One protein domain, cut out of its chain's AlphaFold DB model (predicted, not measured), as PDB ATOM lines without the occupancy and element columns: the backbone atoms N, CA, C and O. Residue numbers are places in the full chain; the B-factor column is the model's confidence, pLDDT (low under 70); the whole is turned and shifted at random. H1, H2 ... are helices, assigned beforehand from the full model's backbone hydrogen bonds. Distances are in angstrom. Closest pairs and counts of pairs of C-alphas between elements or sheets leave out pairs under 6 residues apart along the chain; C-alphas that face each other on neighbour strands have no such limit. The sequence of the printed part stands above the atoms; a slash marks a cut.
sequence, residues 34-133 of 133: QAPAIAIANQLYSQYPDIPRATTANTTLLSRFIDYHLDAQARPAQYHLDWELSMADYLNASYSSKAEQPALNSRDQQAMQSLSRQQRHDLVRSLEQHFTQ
ATOM      1  N   GLN A  34     -38.605  25.451  50.447       58.25
ATOM      2  CA  GLN A  34     -37.696  24.532  49.733       58.25
ATOM      3  C   GLN A  34     -37.894  23.044  50.066       58.25
ATOM      4  O   GLN A  34     -37.673  22.168  49.226       58.25
ATOM      5  N   ALA A  35     -38.296  22.725  51.299       61.09
ATOM      6  CA  ALA A  35     -38.510  21.343  51.730       61.09
ATOM      7  C   ALA A  35     -39.565  20.590  50.884       61.09
ATOM      8  O   ALA A  35     -39.262  19.473  50.445       61.09
ATOM      9  N   PRO A  36     -40.758  21.159  50.589       81.56
ATOM     10  CA  PRO A  36     -41.727  20.490  49.722       81.56
ATOM     11  C   PRO A  36     -41.236  20.382  48.273       81.56
ATOM     12  O   PRO A  36     -41.376  19.320  47.668       81.56
ATOM     13  N   ALA A  37     -40.586  21.415  47.730       90.19
ATOM     14  CA  ALA A  37     -40.080  21.396  46.359       90.19
ATOM     15  C   ALA A  37     -39.022  20.306  46.131       90.19
ATOM     16  O   ALA A  37     -39.060  19.598  45.125       90.19
ATOM     17  N   ILE A  38     -38.096  20.117  47.078       91.00
ATOM     18  CA  ILE A  38     -37.088  19.048  47.013       91.00
ATOM     19  C   ILE A  38     -37.751  17.667  47.066       91.00
ATOM     20  O   ILE A  38     -37.379  16.779  46.294       91.00
ATOM     21  N   ALA A  39     -38.730  17.472  47.953       91.19
ATOM     22  CA  ALA A  39     -39.436  16.200  48.083       91.19
ATOM     23  C   ALA A  39     -40.202  15.837  46.800       91.19
ATOM     24  O   ALA A  39     -40.022  14.739  46.268       91.19
ATOM     25  N   ILE A  40     -40.978  16.780  46.257       93.19
ATOM     26  CA  ILE A  40     -41.738  16.597  45.012       93.19
ATOM     27  C   ILE A  40     -40.785  16.361  43.837       93.19
ATOM     28  O   ILE A  40     -40.968  15.417  43.072       93.19
ATOM     29  N   ALA A  41     -39.713  17.150  43.720       94.50
ATOM     30  CA  ALA A  41     -38.710  16.956  42.676       94.50
ATOM     31  C   ALA A  41     -38.095  15.552  42.722       94.50
ATOM     32  O   ALA A  41     -37.940  14.913  41.683       94.50
ATOM     33  N   ASN A  42     -37.763  15.044  43.913       92.38
ATOM     34  CA  ASN A  42     -37.222  13.695  44.063       92.38
ATOM     35  C   ASN A  42     -38.198  12.625  43.561       92.38
ATOM     36  O   ASN A  42     -37.753  11.703  42.876       92.38
ATOM     37  N   GLN A  43     -39.494  12.775  43.845       92.81
ATOM     38  CA  GLN A  43     -40.527  11.879  43.329       92.81
ATOM     39  C   GLN A  43     -40.664  11.977  41.804       92.81
ATOM     40  O   GLN A  43     -40.714  10.950  41.126       92.81
ATOM     41  N   LEU A  44     -40.645  13.188  41.243       94.31
ATOM     42  CA  LEU A  44     -40.705  13.394  39.793       94.31
ATOM     43  C   LEU A  44     -39.508  12.764  39.073       94.31
ATOM     44  O   LEU A  44     -39.686  12.138  38.035       94.31
ATOM     45  N   TYR A  45     -38.291  12.830  39.621       94.56
ATOM     46  CA  TYR A  45     -37.148  12.145  38.998       94.56
ATOM     47  C   TYR A  45     -37.252  10.620  39.018       94.56
ATOM     48  O   TYR A  45     -36.621   9.970  38.188       94.56
ATOM     49  N   SER A  46     -38.015  10.031  39.943       91.88
ATOM     50  CA  SER A  46     -38.313   8.597  39.884       91.88
ATOM     51  C   SER A  46     -39.228   8.252  38.704       91.88
ATOM     52  O   SER A  46     -39.151   7.140  38.192       91.88
ATOM     53  N   GLN A  47     -40.064   9.196  38.258       91.75
ATOM     54  CA  GLN A  47     -40.963   9.040  37.109       91.75
ATOM     55  C   GLN A  47     -40.293   9.422  35.780       91.75
ATOM     56  O   GLN A  47     -40.565   8.807  34.752       91.75
ATOM     57  N   TYR A  48     -39.394  10.409  35.803       92.19
ATOM     58  CA  TYR A  48     -38.736  10.978  34.626       92.19
ATOM     59  C   TYR A  48     -37.202  10.918  34.750       92.19
ATOM     60  O   TYR A  48     -36.553  11.960  34.901       92.19
ATOM     61  N   PRO A  49     -36.589   9.720  34.679       89.06
ATOM     62  CA  PRO A  49     -35.144   9.557  34.864       89.06
ATOM     63  C   PRO A  49     -34.308  10.246  33.775       89.06
ATOM     64  O   PRO A  49     -33.153  10.591  34.018       89.06
ATOM     65  N   ASP A  50     -34.899  10.486  32.602       90.69
ATOM     66  CA  ASP A  50     -34.228  11.119  31.462       90.69
ATOM     67  C   ASP A  50     -34.164  12.655  31.567       90.69
ATOM     68  O   ASP A  50     -33.485  13.301  30.765       90.69
ATOM     69  N   ILE A  51     -34.856  13.270  32.539       92.00
ATOM     70  CA  ILE A  51     -34.752  14.716  32.779       92.00
ATOM     71  C   ILE A  51     -33.399  15.018  33.446       92.00
ATOM     72  O   ILE A  51     -33.068  14.413  34.471       92.00
ATOM     73  N   PRO A  52     -32.620  16.000  32.947       91.38
ATOM     74  CA  PRO A  52     -31.340  16.353  33.548       91.38
ATOM     75  C   PRO A  52     -31.487  16.770  35.017       91.38
ATOM     76  O   PRO A  52     -32.129  17.769  35.335       91.38
ATOM     77  N   ARG A  53     -30.819  16.056  35.932       88.31
ATOM     78  CA  ARG A  53     -30.933  16.322  37.378       88.31
ATOM     79  C   ARG A  53     -30.198  17.576  37.871       88.31
ATOM     80  O   ARG A  53     -30.362  17.939  39.032       88.31
ATOM     81  N   ALA A  54     -29.396  18.213  37.006       80.88
ATOM     82  CA  ALA A  54     -28.522  19.373  37.248       80.88
ATOM     83  C   ALA A  54     -28.498  19.878  38.708       80.88
ATOM     84  O   ALA A  54     -29.345  20.671  39.136       80.88
ATOM     85  N   THR A  55     -27.517  19.410  39.481       80.06
ATOM     86  CA  THR A  55     -27.413  19.710  40.912       80.06
ATOM     87  C   THR A  55     -26.635  20.999  41.158       80.06
ATOM     88  O   THR A  55     -25.549  21.191  40.612       80.06
ATOM     89  N   THR A  56     -27.154  21.889  41.999       75.12
ATOM     90  CA  THR A  56     -26.451  23.098  42.459       75.12
ATOM     91  C   THR A  56     -26.826  23.348  43.910       75.12
ATOM     92  O   THR A  56     -28.009  23.431  44.222       75.12
ATOM     93  N   ALA A  57     -25.831  23.421  44.800       75.81
ATOM     94  CA  ALA A  57     -26.039  23.654  46.235       75.81
ATOM     95  C   ALA A  57     -27.157  22.777  46.849       75.81
ATOM     96  O   ALA A  57     -28.070  23.282  47.490       75.81
ATOM     97  N   ASN A  58     -27.113  21.459  46.613       76.75
ATOM     98  CA  ASN A  58     -28.103  20.471  47.085       76.75
ATOM     99  C   ASN A  58     -29.528  20.591  46.508       76.75
ATOM    100  O   ASN A  58     -30.393  19.800  46.868       76.75
ATOM    101  N   THR A  59     -29.769  21.504  45.566       89.31
ATOM    102  CA  THR A  59     -31.023  21.585  44.797       89.31
ATOM    103  C   THR A  59     -30.854  20.972  43.410       89.31
ATOM    104  O   THR A  59     -29.745  20.891  42.872       89.31
ATOM    105  N   THR A  60     -31.956  20.555  42.802       93.62
ATOM    106  CA  THR A  60     -32.006  19.964  41.457       93.62
ATOM    107  C   THR A  60     -32.694  20.912  40.474       93.62
ATOM    108  O   THR A  60     -33.320  21.881  40.899       93.62
ATOM    109  N   LEU A  61     -32.626  20.619  39.171       94.62
ATOM    110  CA  LEU A  61     -33.374  21.373  38.154       94.62
ATOM    111  C   LEU A  61     -34.865  21.488  38.509       94.62
ATOM    112  O   LEU A  61     -35.391  22.591  38.603       94.62
ATOM    113  N   LEU A  62     -35.527  20.349  38.739       95.88
ATOM    114  CA  LEU A  62     -36.958  20.313  39.042       95.88
ATOM    115  C   LEU A  62     -37.320  20.998  40.364       95.88
ATOM    116  O   LEU A  62     -38.341  21.674  40.407       95.88
ATOM    117  N   SER A  63     -36.498  20.903  41.416       95.00
ATOM    118  CA  SER A  63     -36.807  21.617  42.666       95.00
ATOM    119  C   SER A  63     -36.727  23.130  42.468       95.00
ATOM    120  O   SER A  63     -37.629  23.839  42.886       95.00
ATOM    121  N   ARG A  64     -35.712  23.621  41.738       94.31
ATOM    122  CA  ARG A  64     -35.609  25.050  41.406       94.31
ATOM    123  C   ARG A  64     -36.734  25.522  40.486       94.31
ATOM    124  O   ARG A  64     -37.156  26.663  40.602       94.31
ATOM    125  N   PHE A  65     -37.222  24.666  39.587       95.69
ATOM    126  CA  PHE A  65     -38.389  24.976  38.755       95.69
ATOM    127  C   PHE A  65     -39.667  25.128  39.592       95.69
ATOM    128  O   PHE A  65     -40.439  26.057  39.366       95.69
ATOM    129  N   ILE A  66     -39.864  24.250  40.580       95.75
ATOM    130  CA  ILE A  66     -40.988  24.329  41.520       95.75
ATOM    131  C   ILE A  66     -40.888  25.603  42.369       95.75
ATOM    132  O   ILE A  66     -41.850  26.365  42.411       95.75
ATOM    133  N   ASP A  67     -39.722  25.881  42.961       93.56
ATOM    134  CA  ASP A  67     -39.478  27.111  43.730       93.56
ATOM    135  C   ASP A  67     -39.704  28.361  42.862       93.56
ATOM    136  O   ASP A  67     -40.304  29.342  43.292       93.56
ATOM    137  N   TYR A  68     -39.267  28.335  41.600       93.75
ATOM    138  CA  TYR A  68     -39.493  29.447  40.681       93.75
ATOM    139  C   TYR A  68     -40.982  29.717  40.452       93.75
ATOM    140  O   TYR A  68     -41.407  30.869  40.452       93.75
ATOM    141  N   HIS A  69     -41.777  28.668  40.250       94.69
ATOM    142  CA  HIS A  69     -43.216  28.800  40.057       94.69
ATOM    143  C   HIS A  69     -43.912  29.318  41.323       94.69
ATOM    144  O   HIS A  69     -44.651  30.300  41.257       94.69
ATOM    145  N   LEU A  70     -43.646  28.679  42.464       93.19
ATOM    146  CA  LEU A  70     -44.335  28.942  43.725       93.19
ATOM    147  C   LEU A  70     -43.902  30.249  44.380       93.19
ATOM    148  O   LEU A  70     -44.749  31.018  44.821       93.19
ATOM    149  N   ASP A  71     -42.596  30.502  44.434       90.75
ATOM    150  CA  ASP A  71     -42.039  31.588  45.235       90.75
ATOM    151  C   ASP A  71     -41.650  32.775  44.356       90.75
ATOM    152  O   ASP A  71     -42.029  33.911  44.632       90.75
ATOM    153  N   ALA A  72     -40.905  32.532  43.273       90.19
ATOM    154  CA  ALA A  72     -40.359  33.626  42.469       90.19
ATOM    155  C   ALA A  72     -41.435  34.304  41.604       90.19
ATOM    156  O   ALA A  72     -41.454  35.526  41.483       90.19
ATOM    157  N   GLN A  73     -42.325  33.513  41.006       89.88
ATOM    158  CA  GLN A  73     -43.455  33.995  40.210       89.88
ATOM    159  C   GLN A  73     -44.754  34.107  41.015       89.88
ATOM    160  O   GLN A  73     -45.715  34.690  40.515       89.88
ATOM    161  N   ALA A  74     -44.793  33.561  42.236       90.69
ATOM    162  CA  ALA A  74     -45.979  33.543  43.093       90.69
ATOM    163  C   ALA A  74     -47.230  32.979  42.389       90.69
ATOM    164  O   ALA A  74     -48.343  33.487  42.561       90.69
ATOM    165  N   ARG A  75     -47.053  31.945  41.555       90.94
ATOM    166  CA  ARG A  75     -48.139  31.342  40.776       90.94
ATOM    167  C   ARG A  75     -48.876  30.263  41.576       90.94
ATOM    168  O   ARG A  75     -48.234  29.486  42.286       90.94
ATOM    169  N   PRO A  76     -50.214  30.171  41.464       92.69
ATOM    170  CA  PRO A  76     -50.964  29.102  42.112       92.69
ATOM    171  C   PRO A  76     -50.682  27.742  41.460       92.69
ATOM    172  O   PRO A  76     -50.953  27.535  40.279       92.69
ATOM    173  N   ALA A  77     -50.244  26.773  42.262       93.38
ATOM    174  CA  ALA A  77     -49.884  25.440  41.775       93.38
ATOM    175  C   ALA A  77     -51.059  24.570  41.305       93.38
ATOM    176  O   ALA A  77     -50.854  23.555  40.642       93.38
ATOM    177  N   GLN A  78     -52.286  24.955  41.648       91.62
ATOM    178  CA  GLN A  78     -53.504  24.219  41.300       91.62
ATOM    179  C   GLN A  78     -53.944  24.395  39.839       91.62
ATOM    180  O   GLN A  78     -54.895  23.748  39.411       91.62
ATOM    181  N   TYR A  79     -53.306  25.296  39.084       94.62
ATOM    182  CA  TYR A  79     -53.703  25.606  37.716       94.62
ATOM    183  C   TYR A  79     -52.646  25.147  36.712       94.62
ATOM    184  O   TYR A  79     -51.511  25.620  36.712       94.62
ATOM    185  N   HIS A  80     -53.058  24.280  35.785       95.19
ATOM    186  CA  HIS A  80     -52.231  23.825  34.665       95.19
ATOM    187  C   HIS A  80     -51.576  24.979  33.895       95.19
ATOM    188  O   HIS A  80     -50.379  24.955  33.610       95.19
ATOM    189  N   LEU A  81     -52.366  26.007  33.564       95.56
ATOM    190  CA  LEU A  81     -51.915  27.141  32.759       95.56
ATOM    191  C   LEU A  81     -50.751  27.886  33.423       95.56
ATOM    192  O   LEU A  81     -49.821  28.312  32.745       95.56
ATOM    193  N   ASP A  82     -50.768  28.024  34.746       95.62
ATOM    194  CA  ASP A  82     -49.700  28.704  35.471       95.62
ATOM    195  C   ASP A  82     -48.371  27.937  35.394       95.62
ATOM    196  O   ASP A  82     -47.301  28.543  35.279       95.62
ATOM    197  N   TRP A  83     -48.419  26.604  35.383       96.88
ATOM    198  CA  TRP A  83     -47.235  25.775  35.152       96.88
ATOM    199  C   TRP A  83     -46.709  25.905  33.720       96.88
ATOM    200  O   TRP A  83     -45.493  25.968  33.514       96.88
ATOM    201  N   GLU A  84     -47.598  25.999  32.727       96.69
ATOM    202  CA  GLU A  84     -47.207  26.259  31.337       96.69
ATOM    203  C   GLU A  84     -46.542  27.631  31.170       96.69
ATOM    204  O   GLU A  84     -45.566  27.749  30.425       96.69
ATOM    205  N   LEU A  85     -47.003  28.655  31.895       95.12
ATOM    206  CA  LEU A  85     -46.375  29.977  31.894       95.12
ATOM    207  C   LEU A  85     -44.962  29.931  32.489       95.12
ATOM    208  O   LEU A  85     -44.024  30.417  31.857       95.12
ATOM    209  N   SER A  86     -44.770  29.266  33.634       95.44
ATOM    210  CA  SER A  86     -43.427  29.049  34.195       95.44
ATOM    211  C   SER A  86     -42.517  28.272  33.240       95.44
ATOM    212  O   SER A  86     -41.331  28.581  33.109       95.44
ATOM    213  N   MET A  87     -43.054  27.273  32.533       97.12
ATOM    214  CA  MET A  87     -42.307  26.542  31.509       97.12
ATOM    215  C   MET A  87     -41.903  27.466  30.349       97.12
ATOM    216  O   MET A  87     -40.764  27.413  29.886       97.12
ATOM    217  N   ALA A  88     -42.801  28.343  29.896       95.38
ATOM    218  CA  ALA A  88     -42.515  29.315  28.843       95.38
ATOM    219  C   ALA A  88     -41.388  30.285  29.237       95.38
ATOM    220  O   ALA A  88     -40.526  30.580  28.405       95.38
ATOM    221  N   ASP A  89     -41.323  30.702  30.505       93.88
ATOM    222  CA  ASP A  89     -40.229  31.527  31.033       93.88
ATOM    223  C   ASP A  89     -38.863  30.822  30.875       93.88
ATOM    224  O   ASP A  89     -37.897  31.400  30.360       93.88
ATOM    225  N   TYR A  90     -38.785  29.529  31.211       94.81
ATOM    226  CA  TYR A  90     -37.573  28.711  31.028       94.81
ATOM    227  C   TYR A  90     -37.192  28.511  29.553       94.81
ATOM    228  O   TYR A  90     -36.008  28.413  29.208       94.81
ATOM    229  N   LEU A  91     -38.185  28.490  28.664       95.06
ATOM    230  CA  LEU A  91     -37.993  28.386  27.218       95.06
ATOM    231  C   LEU A  91     -37.674  29.730  26.543       95.06
ATOM    232  O   LEU A  91     -37.524  29.761  25.325       95.06
ATOM    233  N   ASN A  92     -37.537  30.825  27.306       90.56
ATOM    234  CA  ASN A  92     -37.418  32.195  26.785       90.56
ATOM    235  C   ASN A  92     -38.573  32.583  25.836       90.56
ATOM    236  O   ASN A  92     -38.391  33.390  24.927       90.56
ATOM    237  N   ALA A  93     -39.757  32.013  26.054       90.69
ATOM    238  CA  ALA A  93     -40.977  32.257  25.289       90.69
ATOM    239  C   ALA A  93     -42.042  32.965  26.144       90.69
ATOM    240  O   ALA A  93     -43.237  32.743  25.959       90.69
ATOM    241  N   SER A  94     -41.609  33.767  27.122       82.12
ATOM    242  CA  SER A  94     -42.525  34.423  28.048       82.12
ATOM    243  C   SER A  94     -43.368  35.507  27.382       82.12
ATOM    244  O   SER A  94     -42.908  36.207  26.478       82.12
ATOM    245  N   TYR A  95     -44.588  35.672  27.891       72.31
ATOM    246  CA  TYR A  95     -45.501  36.752  27.525       72.31
ATOM    247  C   TYR A  95     -45.216  38.059  28.280       72.31
ATOM    248  O   TYR A  95     -45.618  39.124  27.813       72.31
ATOM    249  N   SER A  96     -44.527  37.997  29.425       70.31
ATOM    250  CA  SER A  96     -44.186  39.181  30.221       70.31
ATOM    251  C   SER A  96     -42.867  39.799  29.769       70.31
ATOM    252  O   SER A  96     -41.981  39.125  29.236       70.31
ATOM    253  N   SER A  97     -42.702  41.101  30.013       65.62
ATOM    254  CA  SER A  97     -41.426  41.758  29.746       65.62
ATOM    255  C   SER A  97     -40.336  41.162  30.649       65.62
ATOM    256  O   SER A  97     -40.512  41.009  31.857       65.62
ATOM    257  N   LYS A  98     -39.178  40.821  30.070       65.50
ATOM    258  CA  LYS A  98     -38.068  40.165  30.791       65.50
ATOM    259  C   LYS A  98     -37.526  41.000  31.964       65.50
ATOM    260  O   LYS A  98     -36.854  40.459  32.832       65.50
ATOM    261  N   ALA A  99     -37.805  42.307  31.977       63.41
ATOM    262  CA  ALA A  99     -37.397  43.238  33.027       63.41
ATOM    263  C   ALA A  99     -38.145  43.028  34.356       63.41
ATOM    264  O   ALA A  99     -37.624  43.399  35.402       63.41
ATOM    265  N   GLU A 100     -39.338  42.431  34.321       69.50
ATOM    266  CA  GLU A 100     -40.184  42.212  35.504       69.50
ATOM    267  C   GLU A 100     -40.032  40.802  36.091       69.50
ATOM    268  O   GLU A 100     -40.598  40.497  37.138       69.50
ATOM    269  N   GLN A 101     -39.270  39.927  35.430       72.81
ATOM    270  CA  GLN A 101     -39.149  38.528  35.825       72.81
ATOM    271  C   GLN A 101     -37.944  38.282  36.738       72.81
ATOM    272  O   GLN A 101     -36.863  38.823  36.488       72.81
ATOM    273  N   PRO A 102     -38.073  37.391  37.736       80.31
ATOM    274  CA  PRO A 102     -36.928  36.890  38.477       80.31
ATOM    275  C   PRO A 102     -35.893  36.279  37.527       80.31
ATOM    276  O   PRO A 102     -36.234  35.578  36.569       80.31
ATOM    277  N   ALA A 103     -34.614  36.534  37.802       81.88
ATOM    278  CA  ALA A 103     -33.525  36.042  36.971       81.88
ATOM    279  C   ALA A 103     -33.463  34.505  36.989       81.88
ATOM    280  O   ALA A 103     -33.336  33.886  38.044       81.88
ATOM    281  N   LEU A 104     -33.498  33.897  35.800       88.12
ATOM    282  CA  LEU A 104     -33.329  32.457  35.616       88.12
ATOM    283  C   LEU A 104     -31.868  32.095  35.342       88.12
ATOM    284  O   LEU A 104     -31.160  32.779  34.603       88.12
ATOM    285  N   ASN A 105     -31.427  30.970  35.903       87.38
ATOM    286  CA  ASN A 105     -30.104  30.419  35.629       87.38
ATOM    287  C   ASN A 105     -30.042  29.887  34.186       87.38
ATOM    288  O   ASN A 105     -30.826  29.017  33.804       87.38
ATOM    289  N   SER A 106     -29.072  30.357  33.398       89.94
ATOM    290  CA  SER A 106     -28.897  29.952  31.996       89.94
ATOM    291  C   SER A 106     -28.710  28.442  31.818       89.94
ATOM    292  O   SER A 106     -29.211  27.874  30.849       89.94
ATOM    293  N   ARG A 107     -28.055  27.768  32.771       90.62
ATOM    294  CA  ARG A 107     -27.887  26.308  32.771       90.62
ATOM    295  C   ARG A 107     -29.221  25.584  32.908       90.62
ATOM    296  O   ARG A 107     -29.442  24.576  32.244       90.62
ATOM    297  N   ASP A 108     -30.102  26.101  33.756       93.31
ATOM    298  CA  ASP A 108     -31.415  25.506  33.987       93.31
ATOM    299  C   ASP A 108     -32.333  25.729  32.789       93.31
ATOM    300  O   ASP A 108     -33.035  24.811  32.366       93.31
ATOM    301  N   GLN A 109     -32.257  26.914  32.177       93.38
ATOM    302  CA  GLN A 109     -32.938  27.194  30.916       93.38
ATOM    303  C   GLN A 109     -32.480  26.234  29.813       93.38
ATOM    304  O   GLN A 109     -33.316  25.630  29.147       93.38
ATOM    305  N   GLN A 110     -31.170  26.029  29.646       94.06
ATOM    306  CA  GLN A 110     -30.626  25.081  28.666       94.06
ATOM    307  C   GLN A 110     -31.088  23.646  28.933       94.06
ATOM    308  O   GLN A 110     -31.486  22.941  28.005       94.06
ATOM    309  N   ALA A 111     -31.073  23.216  30.196       94.50
ATOM    310  CA  ALA A 111     -31.549  21.891  30.565       94.50
ATOM    311  C   ALA A 111     -33.045  21.723  30.244       94.50
ATOM    312  O   ALA A 111     -33.423  20.734  29.621       94.50
ATOM    313  N   MET A 112     -33.886  22.708  30.565       95.81
ATOM    314  CA  MET A 112     -35.318  22.663  30.254       95.81
ATOM    315  C   MET A 112     -35.611  22.736  28.743       95.81
ATOM    316  O   MET A 112     -36.533  22.089  28.239       95.81
ATOM    317  N   GLN A 113     -34.800  23.483  27.990       95.12
ATOM    318  CA  GLN A 113     -34.885  23.573  26.526       95.12
ATOM    319  C   GLN A 113     -34.505  22.261  25.834       95.12
ATOM    320  O   GLN A 113     -35.042  21.971  24.765       95.12
ATOM    321  N   SER A 114     -33.633  21.453  26.447       95.62
ATOM    322  CA  SER A 114     -33.255  20.134  25.921       95.62
ATOM    323  C   SER A 114     -34.384  19.099  25.967       95.62
ATOM    324  O   SER A 114     -34.327  18.104  25.248       95.62
ATOM    325  N   LEU A 115     -35.429  19.338  26.767       96.44
ATOM    326  CA  LEU A 115     -36.577  18.440  26.846       96.44
ATOM    327  C   LEU A 115     -37.371  18.435  25.532       96.44
ATOM    328  O   LEU A 115     -37.512  19.451  24.844       96.44
ATOM    329  N   SER A 116     -37.968  17.296  25.194       96.38
ATOM    330  CA  SER A 116     -38.949  17.228  24.113       96.38
ATOM    331  C   SER A 116     -40.243  17.956  24.503       96.38
ATOM    332  O   SER A 116     -40.532  18.184  25.681       96.38
ATOM    333  N   ARG A 117     -41.066  18.314  23.507       95.31
ATOM    334  CA  ARG A 117     -42.403  18.882  23.770       95.31
ATOM    335  C   ARG A 117     -43.245  17.950  24.647       95.31
ATOM    336  O   ARG A 117     -43.902  18.435  25.558       95.31
ATOM    337  N   GLN A 118     -43.164  16.643  24.394       96.12
ATOM    338  CA  GLN A 118     -43.880  15.629  25.161       96.12
ATOM    339  C   GLN A 118     -43.400  15.580  26.618       96.12
ATOM    340  O   GLN A 118     -44.216  15.671  27.523       96.12
ATOM    341  N   GLN A 119     -42.083  15.556  26.852       96.50
ATOM    342  CA  GLN A 119     -41.522  15.552  28.211       96.50
ATOM    343  C   GLN A 119     -41.942  16.784  29.018       96.50
ATOM    344  O   GLN A 119     -42.264  16.661  30.196       96.50
ATOM    345  N   ARG A 120     -41.975  17.972  28.396       97.00
ATOM    346  CA  ARG A 120     -42.465  19.187  29.067       97.00
ATOM    347  C   ARG A 120     -43.946  19.098  29.414       97.00
ATOM    348  O   ARG A 120     -44.323  19.485  30.512       97.00
ATOM    349  N   HIS A 121     -44.760  18.592  28.492       96.81
ATOM    350  CA  HIS A 121     -46.192  18.415  28.713       96.81
ATOM    351  C   HIS A 121     -46.478  17.426  29.851       96.81
ATOM    352  O   HIS A 121     -47.286  17.711  30.733       96.81
ATOM    353  N   ASP A 122     -45.775  16.294  29.867       96.88
ATOM    354  CA  ASP A 122     -45.937  15.274  30.903       96.88
ATOM    355  C   ASP A 122     -45.449  15.779  32.268       96.88
ATOM    356  O   ASP A 122     -46.124  15.563  33.273       96.88
ATOM    357  N   LEU A 123     -44.337  16.523  32.302       97.19
ATOM    358  CA  LEU A 123     -43.844  17.165  33.520       97.19
ATOM    359  C   LEU A 123     -44.866  18.155  34.100       97.19
ATOM    360  O   LEU A 123     -45.151  18.097  35.294       97.19
ATOM    361  N   VAL A 124     -45.427  19.043  33.270       97.19
ATOM    362  CA  VAL A 124     -46.445  20.020  33.700       97.19
ATOM    363  C   VAL A 124     -47.680  19.315  34.260       97.19
ATOM    364  O   VAL A 124     -48.155  19.682  35.332       97.19
ATOM    365  N   ARG A 125     -48.165  18.263  33.587       96.25
ATOM    366  CA  ARG A 125     -49.306  17.480  34.076       96.25
ATOM    367  C   ARG A 125     -49.023  16.843  35.436       96.25
ATOM    368  O   ARG A 125     -49.880  16.887  36.312       96.25
ATOM    369  N   SER A 126     -47.845  16.253  35.620       95.94
ATOM    370  CA  SER A 126     -47.483  15.627  36.896       95.94
ATOM    371  C   SER A 126     -47.337  16.647  38.021       95.94
ATOM    372  O   SER A 126     -47.741  16.367  39.146       95.94
ATOM    373  N   LEU A 127     -46.814  17.842  37.728       95.62
ATOM    374  CA  LEU A 127     -46.763  18.941  38.692       95.62
ATOM    375  C   LEU A 127     -48.164  19.359  39.136       95.62
ATOM    376  O   LEU A 127     -48.432  19.331  40.327       95.62
ATOM    377  N   GLU A 128     -49.077  19.645  38.209       94.50
ATOM    378  CA  GLU A 128     -50.477  19.957  38.538       94.50
ATOM    379  C   GLU A 128     -51.093  18.877  39.443       94.50
ATOM    380  O   GLU A 128     -51.569  19.174  40.539       94.50
ATOM    381  N   GLN A 129     -50.997  17.607  39.033       92.81
ATOM    382  CA  GLN A 129     -51.539  16.476  39.790       92.81
ATOM    383  C   GLN A 129     -50.977  16.388  41.209       92.81
ATOM    384  O   GLN A 129     -51.685  15.956  42.114       92.81
ATOM    385  N   HIS A 130     -49.718  16.766  41.415       91.31
ATOM    386  CA  HIS A 130     -49.080  16.751  42.725       91.31
ATOM    387  C   HIS A 130     -49.657  17.777  43.709       91.31
ATOM    388  O   HIS A 130     -49.571  17.553  44.915       91.31
ATOM    389  N   PHE A 131     -50.233  18.875  43.215       88.75
ATOM    390  CA  PHE A 131     -50.748  19.974  44.039       88.75
ATOM    391  C   PHE A 131     -52.280  20.031  44.118       88.75
ATOM    392  O   PHE A 131     -52.812  20.794  44.921       88.75
ATOM    393  N   THR A 132     -52.992  19.239  43.313       85.94
ATOM    394  CA  THR A 132     -54.465  19.167  43.324       85.94
ATOM    395  C   THR A 132     -55.032  17.910  43.990       85.94
ATOM    396  O   THR A 132     -56.253  17.762  44.037       85.94
ATOM    397  N   GLN A 133     -54.176  16.980  44.422       64.81
ATOM    398  CA  GLN A 133     -54.572  15.742  45.110       64.81
ATOM    399  C   GLN A 133     -54.898  15.953  46.589       64.81
ATOM    400  O   GLN A 133     -54.253  16.813  47.227       64.81
TER     401      GLN A 133
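AT A GLANCE: This is residues 34 to 133 of the 133 residues of an uncharacterized protein of Leptolyngbya sp. Heron Island J (UniProt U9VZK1). Four crossed helices, H5, H3, H2 and H1, make a compact, loosely closed ring, with short H4 at one end of H3 and a long loop, residues 91 to 105, reaching out to Ala 99. The printed part has 100 residues, with five named helices and no named strand: all helix, radius of gyration of the C-alphas 12.4 A, spans 35 by 28 by 27 A.

IN THESE COORDINATES: H5, residues 117 to 132, is 23.0 A long and ends at C-alpha 132 (-54.465, 19.167, 43.324). H3 is residues 80 to 90, H2 61 to 72, H4 106 to 113. H1, residues 34 to 47, 20.2 A, begins at (-37.696, 24.532, 49.733).

HOW THE PARTS SIT: H3, the hub, touches H5 (His 80 and Glu 128, closest C-alphas, 5.7 A), H2 (His 69 and Ser 86, 5.9 A) and H4 (Tyr 90 and Gln 109, 4.9 A). H1 and H2 form a hairpin at a steep 40 degrees. H5 only just touches H1, with 3 pairs of C-alphas within 8 A. In each helix every O i to N i+4 pair is within hydrogen-bond range.

THE WHOLE: The printed part has no cut. Links H1 to H2 and H3 to H4 are long. Residues 34 to 35, 97 to 100 and 133 are under pLDDT 70.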